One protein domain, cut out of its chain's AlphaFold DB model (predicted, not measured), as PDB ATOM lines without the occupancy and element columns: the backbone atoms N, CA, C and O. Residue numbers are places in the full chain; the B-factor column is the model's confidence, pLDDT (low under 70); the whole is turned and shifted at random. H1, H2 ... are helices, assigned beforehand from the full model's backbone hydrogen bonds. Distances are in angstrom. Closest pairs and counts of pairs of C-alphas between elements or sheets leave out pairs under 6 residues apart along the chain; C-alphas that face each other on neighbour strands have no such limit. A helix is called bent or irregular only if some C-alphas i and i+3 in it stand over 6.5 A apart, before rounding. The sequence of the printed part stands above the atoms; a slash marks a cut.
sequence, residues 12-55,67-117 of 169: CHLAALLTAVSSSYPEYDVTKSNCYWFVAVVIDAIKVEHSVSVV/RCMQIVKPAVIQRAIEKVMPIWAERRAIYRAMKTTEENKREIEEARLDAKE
ATOM      1  N   CYS A  12      55.379 -30.878 -23.955       85.69
ATOM      2  CA  CYS A  12      54.442 -30.751 -22.838       85.69
ATOM      3  C   CYS A  12      53.836 -29.343 -22.737       85.69
ATOM      4  O   CYS A  12      52.643 -29.214 -22.473       85.69
ATOM      5  N   HIS A  13      54.627 -28.284 -22.967       89.06
ATOM      6  CA  HIS A  13      54.113 -26.910 -22.983       89.06
ATOM      7  C   HIS A  13      53.083 -26.715 -24.103       89.06
ATOM      8  O   HIS A  13      52.038 -26.110 -23.858       89.06
ATOM      9  N   LEU A  14      53.351 -27.273 -25.290       92.00
ATOM     10  CA  LEU A  14      52.425 -27.234 -26.418       92.00
ATOM     11  C   LEU A  14      51.157 -28.056 -26.140       92.00
ATOM     12  O   LEU A  14      50.060 -27.552 -26.339       92.00
ATOM     13  N   ALA A  15      51.275 -29.276 -25.612       91.31
ATOM     14  CA  ALA A  15      50.120 -30.104 -25.252       91.31
ATOM     15  C   ALA A  15      49.221 -29.428 -24.198       91.31
ATOM     16  O   ALA A  15      47.991 -29.440 -24.316       91.31
ATOM     17  N   ALA A  16      49.832 -28.787 -23.195       92.38
ATOM     18  CA  ALA A  16      49.121 -28.000 -22.193       92.38
ATOM     19  C   ALA A  16      48.388 -26.803 -22.819       92.38
ATOM     20  O   ALA A  16      47.243 -26.545 -22.455       92.38
ATOM     21  N   LEU A  17      49.015 -26.110 -23.777       94.94
ATOM     22  CA  LEU A  17      48.393 -25.004 -24.510       94.94
ATOM     23  C   LEU A  17      47.205 -25.486 -25.346       94.94
ATOM     24  O   LEU A  17      46.117 -24.931 -25.233       94.94
ATOM     25  N   LEU A  18      47.381 -26.552 -26.130       95.06
ATOM     26  CA  LEU A  18      46.315 -27.128 -26.955       95.06
ATOM     27  C   LEU A  18      45.103 -27.527 -26.104       95.06
ATOM     28  O   LEU A  18      43.965 -27.244 -26.475       95.06
ATOM     29  N   THR A  19      45.356 -28.112 -24.931       93.88
ATOM     30  CA  THR A  19      44.312 -28.481 -23.965       93.88
ATOM     31  C   THR A  19      43.638 -27.249 -23.357       93.88
ATOM     32  O   THR A  19      42.426 -27.248 -23.150       93.88
ATOM     33  N   ALA A  20      44.396 -26.189 -23.062       95.62
ATOM     34  CA  ALA A  20      43.846 -24.942 -22.539       95.62
ATOM     35  C   ALA A  20      42.922 -24.261 -23.561       95.62
ATOM     36  O   ALA A  20      41.826 -23.832 -23.197       95.62
ATOM     37  N   VAL A  21      43.321 -24.216 -24.837       95.44
ATOM     38  CA  VAL A  21      42.498 -23.649 -25.917       95.44
ATOM     39  C   VAL A  21      41.222 -24.468 -26.115       95.44
ATOM     40  O   VAL A  21      40.137 -23.888 -26.110       95.44
ATOM     41  N   SER A  22      41.323 -25.799 -26.214       94.69
ATOM     42  CA  SER A  22      40.151 -26.663 -26.419       94.69
ATOM     43  C   SER A  22      39.174 -26.626 -25.240       94.69
ATOM     44  O   SER A  22      37.967 -26.579 -25.442       94.69
ATOM     45  N   SER A  23      39.680 -26.566 -24.006       93.81
ATOM     46  CA  SER A  23      38.831 -26.477 -22.807       93.81
ATOM     47  C   SER A  23      38.145 -25.113 -22.681       93.81
ATOM     48  O   SER A  23      37.051 -25.011 -22.133       93.81
ATOM     49  N   SER A  24      38.780 -24.052 -23.185       93.81
ATOM     50  CA  SER A  24      38.224 -22.695 -23.147       93.81
ATOM     51  C   SER A  24      37.095 -22.494 -24.158       93.81
ATOM     52  O   SER A  24      36.236 -21.631 -23.945       93.81
ATOM     53  N   TYR A  25      37.107 -23.264 -25.246       92.88
ATOM     54  CA  TYR A  25      36.172 -23.179 -26.366       92.88
ATOM     55  C   TYR A  25      35.810 -24.596 -26.838       92.88
ATOM     56  O   TYR A  25      36.324 -25.051 -27.860       92.88
ATOM     57  N   PRO A  26      34.953 -25.311 -26.085       90.81
ATOM     58  CA  PRO A  26      34.630 -26.711 -26.368       90.81
ATOM     59  C   PRO A  26      33.761 -26.890 -27.621       90.81
ATOM     60  O   PRO A  26      33.724 -27.974 -28.197       90.81
ATOM     61  N   GLU A  27      33.059 -25.841 -28.046       93.31
ATOM     62  CA  GLU A  27      32.164 -25.872 -29.199       93.31
ATOM     63  C   GLU A  27      32.883 -25.413 -30.469       93.31
ATOM     64  O   GLU A  27      33.420 -24.303 -30.545       93.31
ATOM     65  N   TYR A  28      32.861 -26.270 -31.489       91.56
ATOM     66  CA  TYR A  28      33.366 -25.940 -32.814       91.56
ATOM     67  C   TYR A  28      32.318 -25.145 -33.600       91.56
ATOM     68  O   TYR A  28      31.209 -25.623 -33.831       91.56
ATOM     69  N   ASP A  29      32.695 -23.956 -34.070       88.44
ATOM     70  CA  ASP A  29      31.868 -23.108 -34.933       88.44
ATOM     71  C   ASP A  29      32.644 -22.823 -36.224       88.44
ATOM     72  O   ASP A  29      33.694 -22.181 -36.195       88.44
ATOM     73  N   VAL A  30      32.116 -23.274 -37.366       85.81
ATOM     74  CA  VAL A  30      32.742 -23.115 -38.695       85.81
ATOM     75  C   VAL A  30      33.035 -21.644 -39.026       85.81
ATOM     76  O   VAL A  30      33.991 -21.346 -39.742       85.81
ATOM     77  N   THR A  31      32.243 -20.716 -38.492       83.25
ATOM     78  CA  THR A  31      32.346 -19.276 -38.752       83.25
ATOM     79  C   THR A  31      33.155 -18.519 -37.700       83.25
ATOM     80  O   THR A  31      33.825 -17.549 -38.050       83.25
ATOM     81  N   LYS A  32      33.122 -18.944 -36.427       84.88
ATOM     82  CA  LYS A  32      33.723 -18.194 -35.302       84.88
ATOM     83  C   LYS A  32      34.906 -18.889 -34.629       84.88
ATOM     84  O   LYS A  32      35.877 -18.214 -34.302       84.88
ATOM     85  N   SER A  33      34.831 -20.206 -34.444       88.62
ATOM     86  CA  SER A  33      35.757 -21.017 -33.636       88.62
ATOM     87  C   SER A  33      36.269 -22.214 -34.445       88.62
ATOM     88  O   SER A  33      36.252 -23.356 -33.988       88.62
ATOM     89  N   ASN A  34      36.663 -21.958 -35.693       88.06
ATOM     90  CA  ASN A  34      37.131 -22.982 -36.622       88.06
ATOM     91  C   ASN A  34      38.630 -23.290 -36.433       88.06
ATOM     92  O   ASN A  34      39.307 -22.725 -35.571       88.06
ATOM     93  N   CYS A  35      39.178 -24.182 -37.260       87.81
ATOM     94  CA  CYS A  35      40.589 -24.567 -37.179       87.81
ATOM     95  C   CYS A  35      41.568 -23.394 -37.390       87.81
ATOM     96  O   CYS A  35      42.622 -23.372 -36.756       87.81
ATOM     97  N   TYR A  36      41.223 -22.393 -38.209       86.75
ATOM     98  CA  TYR A  36      42.060 -21.203 -38.409       86.75
ATOM     99  C   TYR A  36      42.088 -20.325 -37.160       86.75
ATOM    100  O   TYR A  36      43.160 -19.882 -36.747       86.75
ATOM    101  N   TRP A  37      40.926 -20.115 -36.533       91.00
ATOM    102  CA  TRP A  37      40.827 -19.435 -35.241       91.00
ATOM    103  C   TRP A  37      41.668 -20.136 -34.177       91.00
ATOM    104  O   TRP A  37      42.468 -19.491 -33.502       91.00
ATOM    105  N   PHE A  38      41.553 -21.461 -34.087       92.50
ATOM    106  CA  PHE A  38      42.270 -22.252 -33.095       92.50
ATOM    107  C   PHE A  38      43.791 -22.100 -33.240       92.50
ATOM    108  O   PHE A  38      44.486 -21.800 -32.270       92.50
ATOM    109  N   VAL A  39      44.312 -22.243 -34.464       90.50
ATOM    110  CA  VAL A  39      45.748 -22.080 -34.744       90.50
ATOM    111  C   VAL A  39      46.211 -20.651 -34.457       90.50
ATOM    112  O   VAL A  39      47.282 -20.468 -33.880       90.50
ATOM    113  N   ALA A  40      45.408 -19.641 -34.802       89.75
ATOM    114  CA  ALA A  40      45.744 -18.245 -34.536       89.75
ATOM    115  C   ALA A  40      45.874 -17.959 -33.030       89.75
ATOM    116  O   ALA A  40      46.852 -17.344 -32.611       89.75
ATOM    117  N   VAL A  41      44.953 -18.478 -32.209       93.56
ATOM    118  CA  VAL A  41      45.024 -18.373 -30.740       93.56
ATOM    119  C   VAL A  41      46.263 -19.080 -30.187       93.56
ATOM    120  O   VAL A  41      46.948 -18.528 -29.331       93.56
ATOM    121  N   VAL A  42      46.602 -20.273 -30.687       93.81
ATOM    122  CA  VAL A  42      47.815 -20.996 -30.260       93.81
ATOM    123  C   VAL A  42      49.083 -20.200 -30.590       93.81
ATOM    124  O   VAL A  42      49.950 -20.043 -29.731       93.81
ATOM    125  N   ILE A  43      49.195 -19.674 -31.812       90.94
ATOM    126  CA  ILE A  43      50.360 -18.887 -32.241       90.94
ATOM    127  C   ILE A  43      50.479 -17.602 -31.417       90.94
ATOM    128  O   ILE A  43      51.572 -17.281 -30.950       90.94
ATOM    129  N   ASP A  44      49.381 -16.876 -31.213       91.25
ATOM    130  CA  ASP A  44      49.410 -15.622 -30.459       91.25
ATOM    131  C   ASP A  44      49.693 -15.854 -28.968       91.25
ATOM    132  O   ASP A  44      50.428 -15.074 -28.367       91.25
ATOM    133  N   ALA A  45      49.243 -16.970 -28.385       92.38
ATOM    134  CA  ALA A  45      49.628 -17.349 -27.025       92.38
ATOM    135  C   ALA A  45      51.145 -17.573 -26.907       92.38
ATOM    136  O   ALA A  45      51.773 -17.089 -25.965       92.38
ATOM    137  N   ILE A  46      51.758 -18.243 -27.889       90.94
ATOM    138  CA  ILE A  46      53.216 -18.441 -27.946       90.94
ATOM    139  C   ILE A  46      53.944 -17.100 -28.103       90.94
ATOM    140  O   ILE A  46      54.953 -16.874 -27.432       90.94
ATOM    141  N   LYS A  47      53.438 -16.192 -28.950       90.00
ATOM    142  CA  LYS A  47      54.003 -14.840 -29.108       90.00
ATOM    143  C   LYS A  47      54.007 -14.072 -27.793       90.00
ATOM    144  O   LYS A  47      55.043 -13.523 -27.429       90.00
ATOM    145  N   VAL A  48      52.869 -14.055 -27.094       90.19
ATOM    146  CA  VAL A  48      52.712 -13.370 -25.803       90.19
ATOM    147  C   VAL A  48      53.666 -13.957 -24.767       90.19
ATOM    148  O   VAL A  48      54.406 -13.213 -24.131       90.19
ATOM    149  N   GLU A  49      53.710 -15.285 -24.642       89.44
ATOM    150  CA  GLU A  49      54.564 -15.973 -23.670       89.44
ATOM    151  C   GLU A  49      56.054 -15.695 -23.890       89.44
ATOM    152  O   GLU A  49      56.787 -15.408 -22.947       89.44
ATOM    153  N   HIS A  50      56.515 -15.789 -25.135       88.31
ATOM    154  CA  HIS A  50      57.933 -15.654 -25.449       88.31
ATOM    155  C   HIS A  50      58.340 -14.218 -25.796       88.31
ATOM    156  O   HIS A  50      59.514 -13.972 -26.061       88.31
ATOM    157  N   SER A  51      57.394 -13.271 -25.787       88.31
ATOM    158  CA  SER A  51      57.604 -11.891 -26.247       88.31
ATOM    159  C   SER A  51      58.235 -11.835 -27.648       88.31
ATOM    160  O   SER A  51      59.131 -11.034 -27.914       88.31
ATOM    161  N   VAL A  52      57.783 -12.719 -28.544       84.56
ATOM    162  CA  VAL A  52      58.298 -12.847 -29.916       84.56
ATOM    163  C   VAL A  52      57.282 -12.378 -30.947       84.56
ATOM    164  O   VAL A  52      56.072 -12.487 -30.759       84.56
ATOM    165  N   SER A  53      57.788 -11.917 -32.088       81.75
ATOM    166  CA  SER A  53      56.987 -11.732 -33.295       81.75
ATOM    167  C   SER A  53      57.177 -12.938 -34.210       81.75
ATOM    168  O   SER A  53      58.308 -13.333 -34.495       81.75
ATOM    169  N   VAL A  54      56.077 -13.533 -34.670       73.25
ATOM    170  CA  VAL A  54      56.107 -14.598 -35.682       73.25
ATOM    171  C   VAL A  54      55.757 -13.975 -37.020       73.25
ATOM    172  O   VAL A  54      54.636 -13.500 -37.209       73.25
ATOM    173  N   VAL A  55      56.711 -14.007 -37.948       69.75
ATOM    174  CA  VAL A  55      56.469 -13.694 -39.354       69.75
ATOM    175  C   VAL A  55      56.146 -15.014 -40.053       69.75
ATOM    176  O   VAL A  55      57.009 -15.893 -40.088       69.75
ATOM    177  N   ARG A  67      38.328 -17.693 -50.569       44.31
ATOM    178  CA  ARG A  67      37.522 -16.478 -50.299       44.31
ATOM    179  C   ARG A  67      36.422 -16.629 -49.228       44.31
ATOM    180  O   ARG A  67      35.799 -15.630 -48.884       44.31
ATOM    181  N   CYS A  68      36.150 -17.831 -48.708       44.16
ATOM    182  CA  CYS A  68      35.048 -18.071 -47.770       44.16
ATOM    183  C   CYS A  68      35.428 -18.020 -46.283       44.16
ATOM    184  O   CYS A  68      34.529 -18.005 -45.445       44.16
ATOM    185  N   MET A  69      36.717 -17.976 -45.929       44.62
ATOM    186  CA  MET A  69      37.121 -17.969 -44.521       44.62
ATOM    187  C   MET A  69      37.727 -16.622 -44.153       44.62
ATOM    188  O   MET A  69      38.836 -16.285 -44.565       44.62
ATOM    189  N   GLN A  70      36.979 -15.828 -43.381       51.16
ATOM    190  CA  GLN A  70      37.531 -14.631 -42.759       51.16
ATOM    191  C   GLN A  70      38.728 -15.037 -41.898       51.16
ATOM    192  O   GLN A  70      38.591 -15.801 -40.944       51.16
ATOM    193  N   ILE A  71      39.896 -14.484 -42.232       65.94
ATOM    194  CA  ILE A  71      41.036 -14.455 -41.323       65.94
ATOM    195  C   ILE A  71      40.536 -13.738 -40.069       65.94
ATOM    196  O   ILE A  71      40.073 -12.596 -40.124       65.94
ATOM    197  N   VAL A  72      40.523 -14.469 -38.962       75.62
ATOM    198  CA  VAL A  72      39.934 -14.057 -37.689       75.62
ATOM    199  C   VAL A  72      40.455 -12.679 -37.295       75.62
ATOM    200  O   VAL A  72      41.656 -12.418 -37.334       75.62
ATOM    201  N   LYS A  73      39.545 -11.780 -36.908       84.44
ATOM    202  CA  LYS A  73      39.917 -10.414 -36.524       84.44
ATOM    203  C   LYS A  73      40.851 -10.444 -35.301       84.44
ATOM    204  O   LYS A  73      40.515 -11.125 -34.330       84.44
ATOM    205  N   PRO A  74      41.926  -9.633 -35.260       84.44
ATOM    206  CA  PRO A  74      42.852  -9.593 -34.122       84.44
ATOM    207  C   PRO A  74      42.164  -9.369 -32.767       84.44
ATOM    208  O   PRO A  74      42.481 -10.029 -31.786       84.44
ATOM    209  N   ALA A  75      41.132  -8.519 -32.721       89.31
ATOM    210  CA  ALA A  75      40.358  -8.261 -31.503       89.31
ATOM    211  C   ALA A  75      39.570  -9.482 -30.975       89.31
ATOM    212  O   ALA A  75      39.162  -9.510 -29.814       89.31
ATOM    213  N   VAL A  76      39.285 -10.475 -31.822       89.69
ATOM    214  CA  VAL A  76      38.673 -11.747 -31.397       89.69
ATOM    215  C   VAL A  76      39.737 -12.653 -30.784       89.69
ATOM    216  O   VAL A  76      39.485 -13.253 -29.744       89.69
ATOM    217  N   ILE A  77      40.927 -12.700 -31.387       89.81
ATOM    218  CA  ILE A  77      42.059 -13.477 -30.873       89.81
ATOM    219  C   ILE A  77      42.484 -12.931 -29.511       89.81
ATOM    220  O   ILE A  77      42.566 -13.696 -28.561       89.81
ATOM    221  N   GLN A  78      42.637 -11.610 -29.374       91.75
ATOM    222  CA  GLN A  78      43.039 -10.976 -28.116       91.75
ATOM    223  C   GLN A  78      42.121 -11.357 -26.941       91.75
ATOM    224  O   GLN A  78      42.597 -11.771 -25.888       91.75
ATOM    225  N   ARG A  79      40.799 -11.317 -27.151       93.62
ATOM    226  CA  ARG A  79      39.817 -11.748 -26.140       93.62
ATOM    227  C   ARG A  79      39.933 -13.235 -25.801       93.62
ATOM    228  O   ARG A  79      39.721 -13.627 -24.658       93.62
ATOM    229  N   ALA A  80      40.261 -14.071 -26.784       93.00
ATOM    230  CA  ALA A  80      40.498 -15.488 -26.542       93.00
ATOM    231  C   ALA A  80      41.785 -15.729 -25.744       93.00
ATOM    232  O   ALA A  80      41.786 -16.554 -24.833       93.00
ATOM    233  N   ILE A  81      42.850 -14.979 -26.028       94.19
ATOM    234  CA  ILE A  81      44.117 -15.036 -25.292       94.19
ATOM    235  C   ILE A  81      43.911 -14.694 -23.816       94.19
ATOM    236  O   ILE A  81      44.376 -15.439 -22.957       94.19
ATOM    237  N   GLU A  82      43.154 -13.641 -23.508       94.25
ATOM    238  CA  GLU A  82      42.828 -13.253 -22.125       94.25
ATOM    239  C   GLU A  82      42.168 -14.392 -21.333       94.25
ATOM    240  O   GLU A  82      42.436 -14.560 -20.143       94.25
ATOM    241  N   LYS A  83      41.362 -15.225 -22.002       94.50
ATOM    242  CA  LYS A  83      40.732 -16.407 -21.403       94.50
ATOM    243  C   LYS A  83      41.673 -17.617 -21.324       94.50
ATOM    244  O   LYS A  83      41.660 -18.341 -20.332       94.50
ATOM    245  N   VAL A  84      42.470 -17.859 -22.365       95.06
ATOM    246  CA  VAL A  84      43.319 -19.056 -22.497       95.06
ATOM    247  C   VAL A  84      44.563 -18.984 -21.613       95.06
ATOM    248  O   VAL A  84      44.956 -19.999 -21.038       95.06
ATOM    249  N   MET A  85      45.194 -17.814 -21.495       94.12
ATOM    250  CA  MET A  85      46.486 -17.670 -20.813       94.12
ATOM    251  C   MET A  85      46.464 -18.114 -19.339       94.12
ATOM    252  O   MET A  85      47.365 -18.865 -18.958       94.12
ATOM    253  N   PRO A  86      45.456 -17.757 -18.515       94.69
ATOM    254  CA  PRO A  86      45.373 -18.240 -17.135       94.69
ATOM    255  C   PRO A  86      45.278 -19.770 -17.047       94.69
ATOM    256  O   PRO A  86      46.003 -20.397 -16.276       94.69
ATOM    257  N   ILE A  87      44.445 -20.382 -17.897       93.88
ATOM    258  CA  ILE A  87      44.253 -21.840 -17.937       93.88
ATOM    259  C   ILE A  87      45.536 -22.527 -18.406       93.88
ATOM    260  O   ILE A  87      45.930 -23.564 -17.875       93.88
ATOM    261  N   TRP A  88      46.227 -21.953 -19.391       94.19
ATOM    262  CA  TRP A  88      47.501 -22.494 -19.838       94.19
ATOM    263  C   TRP A  88      48.562 -22.418 -18.741       94.19
ATOM    264  O   TRP A  88      49.277 -23.400 -18.545       94.19
ATOM    265  N   ALA A  89      48.653 -21.310 -17.999       91.50
ATOM    266  CA  ALA A  89      49.575 -21.179 -16.874       91.50
ATOM    267  C   ALA A  89      49.317 -22.250 -15.797       91.50
ATOM    268  O   ALA A  89      50.255 -22.933 -15.374       91.50
ATOM    269  N   GLU A  90      48.050 -22.473 -15.435       91.06
ATOM    270  CA  GLU A  90      47.637 -23.522 -14.496       91.06
ATOM    271  C   GLU A  90      48.013 -24.922 -15.006       91.06
ATOM    272  O   GLU A  90      48.709 -25.686 -14.329       91.06
ATOM    273  N   ARG A  91      47.631 -25.257 -16.246       88.94
ATOM    274  CA  ARG A  91      47.943 -26.560 -16.854       88.94
ATOM    275  C   ARG A  91      49.444 -26.794 -16.930       88.94
ATOM    276  O   ARG A  91      49.911 -27.897 -16.661       88.94
ATOM    277  N   ARG A  92      50.219 -25.766 -17.263       86.56
ATOM    278  CA  ARG A  92      51.677 -25.851 -17.344       86.56
ATOM    279  C   ARG A  92      52.302 -26.161 -15.986       86.56
ATOM    280  O   ARG A  92      53.225 -26.973 -15.934       86.56
ATOM    281  N   ALA A  93      51.795 -25.568 -14.904       84.44
ATOM    282  CA  ALA A  93      52.236 -25.877 -13.545       84.44
ATOM    283  C   ALA A  93      51.946 -27.343 -13.179       84.44
ATOM    284  O   ALA A  93      52.844 -28.037 -12.702       84.44
ATOM    285  N   ILE A  94      50.747 -27.840 -13.501       82.69
ATOM    286  CA  ILE A  94      50.365 -29.246 -13.283       82.69
ATOM    287  C   ILE A  94      51.296 -30.190 -14.053       82.69
ATOM    288  O   ILE A  94      51.856 -31.115 -13.474       82.69
ATOM    289  N   TYR A  95      51.518 -29.941 -15.347       78.81
ATOM    290  CA  TYR A  95      52.393 -30.785 -16.166       78.81
ATOM    291  C   TYR A  95      53.844 -30.785 -15.671       78.81
ATOM    292  O   TYR A  95      54.492 -31.833 -15.685       78.81
ATOM    293  N   ARG A  96      54.357 -29.640 -15.198       76.69
ATOM    294  CA  ARG A  96      55.685 -29.573 -14.570       76.69
ATOM    295  C   ARG A  96      55.739 -30.413 -13.293       76.69
ATOM    296  O   ARG A  96      56.663 -31.207 -13.154       76.69
ATOM    297  N   ALA A  97      54.734 -30.306 -12.424       76.88
ATOM    298  CA  ALA A  97      54.651 -31.085 -11.188       76.88
ATOM    299  C   ALA A  97      54.517 -32.603 -11.440       76.88
ATOM    300  O   ALA A  97      55.113 -33.418 -10.732       76.88
ATOM    301  N   MET A  98      53.767 -33.006 -12.470       75.12
ATOM    302  CA  MET A  98      53.660 -34.415 -12.861       75.12
ATOM    303  C   MET A  98      54.994 -34.962 -13.373       75.12
ATOM    304  O   MET A  98      55.392 -36.054 -12.973       75.12
ATOM    305  N   LYS A  99      55.710 -34.192 -14.205       71.50
ATOM    306  CA  LYS A  99      57.025 -34.588 -14.719       71.50
ATOM    307  C   LYS A  99      58.029 -34.809 -13.582       71.50
ATOM    308  O   LYS A  99      58.637 -35.871 -13.530       71.50
ATOM    309  N   THR A 100      58.119 -33.876 -12.631       69.88
ATOM    310  CA  THR A 100      59.012 -34.018 -11.466       69.88
ATOM    311  C   THR A 100      58.644 -35.217 -10.594       69.88
ATOM    312  O   THR A 100      59.512 -35.868 -10.029       69.88
ATOM    313  N   THR A 101      57.354 -35.549 -10.495       75.00
ATOM    314  CA  THR A 101      56.905 -36.704  -9.704       75.00
ATOM    315  C   THR A 101      57.301 -38.031 -10.356       75.00
ATOM    316  O   THR A 101      57.743 -38.943  -9.664       75.00
ATOM    317  N   GLU A 102      57.155 -38.155 -11.675       70.12
ATOM    318  CA  GLU A 102      57.552 -39.365 -12.406       70.12
ATOM    319  C   GLU A 102      59.075 -39.537 -12.479       70.12
ATOM    320  O   GLU A 102      59.564 -40.657 -12.334       70.12
ATOM    321  N   GLU A 103      59.832 -38.448 -12.638       72.12
ATOM    322  CA  GLU A 103      61.301 -38.479 -12.567       72.12
ATOM    323  C   GLU A 103      61.768 -38.950 -11.180       72.12
ATOM    324  O   GLU A 103      62.501 -39.934 -11.090       72.12
ATOM    325  N   ASN A 104      61.218 -38.380 -10.101       71.88
ATOM    326  CA  ASN A 104      61.528 -38.809  -8.734       71.88
ATOM    327  C   ASN A 104      61.184 -40.286  -8.479       71.88
ATOM    328  O   ASN A 104      61.926 -40.990  -7.795       71.88
ATOM    329  N   LYS A 105      60.063 -40.790  -9.014       81.06
ATOM    330  CA  LYS A 105      59.706 -42.215  -8.880       81.06
ATOM    331  C   LYS A 105      60.736 -43.120  -9.550       81.06
ATOM    332  O   LYS A 105      61.086 -44.144  -8.970       81.06
ATOM    333  N   ARG A 106      61.211 -42.757 -10.745       81.75
ATOM    334  CA  ARG A 106      62.226 -43.539 -11.466       81.75
ATOM    335  C   ARG A 106      63.542 -43.587 -10.703       81.75
ATOM    336  O   ARG A 106      64.077 -44.674 -10.532       81.75
ATOM    337  N   GLU A 107      63.998 -42.453 -10.179       78.94
ATOM    338  CA  GLU A 107      65.219 -42.389  -9.366       78.94
ATOM    339  C   GLU A 107      65.108 -43.239  -8.090       78.94
ATOM    340  O   GLU A 107      66.035 -43.967  -7.735       78.94
ATOM    341  N   ILE A 108      63.953 -43.210  -7.415       84.19
ATOM    342  CA  ILE A 108      63.704 -44.043  -6.228       84.19
ATOM    343  C   ILE A 108      63.709 -45.537  -6.584       84.19
ATOM    344  O   ILE A 108      64.250 -46.352  -5.830       84.19
ATOM    345  N   GLU A 109      63.098 -45.918  -7.708       86.50
ATOM    346  CA  GLU A 109      63.058 -47.306  -8.177       86.50
ATOM    347  C   GLU A 109      64.469 -47.810  -8.526       86.50
ATOM    348  O   GLU A 109      64.853 -48.906  -8.111       86.50
ATOM    349  N   GLU A 110      65.263 -46.989  -9.215       86.88
ATOM    350  CA  GLU A 110      66.647 -47.285  -9.595       86.88
ATOM    351  C   GLU A 110      67.544 -47.440  -8.358       86.88
ATOM    352  O   GLU A 110      68.150 -48.496  -8.160       86.88
ATOM    353  N   ALA A 111      67.495 -46.488  -7.419       83.06
ATOM    354  CA  ALA A 111      68.224 -46.583  -6.153       83.06
ATOM    355  C   ALA A 111      67.844 -47.840  -5.343       83.06
ATOM    356  O   ALA A 111      68.671 -48.444  -4.648       83.06
ATOM    357  N   ARG A 112      66.579 -48.273  -5.427       88.19
ATOM    358  CA  ARG A 112      66.105 -49.495  -4.768       88.19
ATOM    359  C   ARG A 112      66.640 -50.762  -5.439       88.19
ATOM    360  O   ARG A 112      66.901 -51.745  -4.733       88.19
ATOM    361  N   LEU A 113      66.786 -50.767  -6.762       88.06
ATOM    362  CA  LEU A 113      67.391 -51.870  -7.509       88.06
ATOM    363  C   LEU A 113      68.883 -51.989  -7.187       88.06
ATOM    364  O   LEU A 113      69.313 -53.077  -6.789       88.06
ATOM    365  N   ASP A 114      69.612 -50.877  -7.202       87.94
ATOM    366  CA  ASP A 114      71.039 -50.828  -6.867       87.94
ATOM    367  C   ASP A 114      71.300 -51.329  -5.443       87.94
ATOM    368  O   ASP A 114      72.138 -52.205  -5.201       87.94
ATOM    369  N   ALA A 115      70.505 -50.867  -4.472       88.12
ATOM    370  CA  ALA A 115      70.611 -51.328  -3.089       88.12
ATOM    371  C   ALA A 115      70.341 -52.839  -2.947       88.12
ATOM    372  O   ALA A 115      70.920 -53.521  -2.086       88.12
ATOM    373  N   LYS A 116      69.448 -53.394  -3.774       90.31
ATOM    374  CA  LYS A 116      69.127 -54.827  -3.777       90.31
ATOM    375  C   LYS A 116      70.248 -55.649  -4.408       90.31
ATOM    376  O   LYS A 116      70.533 -56.743  -3.910       90.31
ATOM    377  N   GLU A 117      70.876 -55.145  -5.462       90.00
ATOM    378  CA  GLU A 117      72.026 -55.775  -6.105       90.00
ATOM    379  C   GLU A 117      73.243 -55.780  -5.178       90.00
ATOM    380  O   GLU A 117      73.757 -56.859  -4.868       90.00
TER     381      GLU A 117
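AT A GLANCE: This is residues 12 to 55 and 67 to 117 of the 169 residues of an uncharacterized protein of Fibularhizoctonia sp. CBS 109695 (UniProt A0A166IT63). A small head of crossed helices has one long helical arm: H1 and H2 cross each other in the head, H2 also crosses the first arm of the bent helix H3, and H1 crosses the beginning of the second arm. That second arm, H3b, makes the length of the whole, and its residues 100 to 117 stick out alone. The printed part has 95 residues with three named helices, H1, H2 and H3 in order along the chain, and no named strand; the class is all helix. It is only just extended, close to loose, with a radius of gyration of the C-alphas of 18.9 A, and spans 68 by 28 by 22 A.

IN THESE COORDINATES: H1 takes residues 12 to 24, 18.1 A from first to last C-alpha, and begins at C-alpha 12 at (54.442, -30.751, -22.838). H2 takes residues 35 to 50, 22.8 A long, beginning at C-alpha 35 at (40.589, -24.567, -37.179). H3, residues 74 to 117, was assigned as one helix by its hydrogen bonds, but it is bent: C-alphas 83 and 86 are 6.6 A apart. Its arm H3a is residues 74 to 83, 14.6 A long. Its arm H3b is residues 86 to 117, 47.3 A long, ending at C-alpha 117 at (72.026, -55.775, -6.105).

HOW THE PARTS SIT: H1 touches H2 with residues 17 to 21 alone, opposite ways at a steep tilt of 53 degrees; the closest C-alphas, of Leu 17 and Val 42, are 7.0 A apart. H1 also touches H3b, opposite ways at a steep tilt of 40 degrees, with the C-alphas of Ala 20 and Trp 88 closest at 5.2 A. H3b touches H1 with residues 87 to 95 alone. H1 and H3a are close but not clearly touching, their closest C-alphas, of Ser 24 and Lys 83, 7.0 A apart. H2 touches H3a, the same way at a steep tilt of 68 degrees, only just short of about perpendicular; the closest C-alphas, of Val 41 and Ile 77, are 5.7 A apart. H2 and H3b are apart. H3a and H3b stand at a steep tilt of 49 degrees. Each O i to N i+4 pair is within hydrogen-bond range in H1, H2 and H3b, and 4 of 6 are in H3a.

THE WHOLE: The two C-alphas farthest apart, of Arg 67 and Glu 117, are 68.5 A apart. Without residues 100 to 117, which stand free, the body of 77 residues spans 45 by 28 by 17 A. H1 to H2 is a short link of 10 residues. The link from H2 to H3 runs across the cut: residues 56 to 66 are not printed, and C-alphas 55 and 67 are 22.1 A apart. The mean pLDDT of the printed part is 85.4, and the model's confidence is under 70 at residue 55, residues 67 to 71 and residue 100.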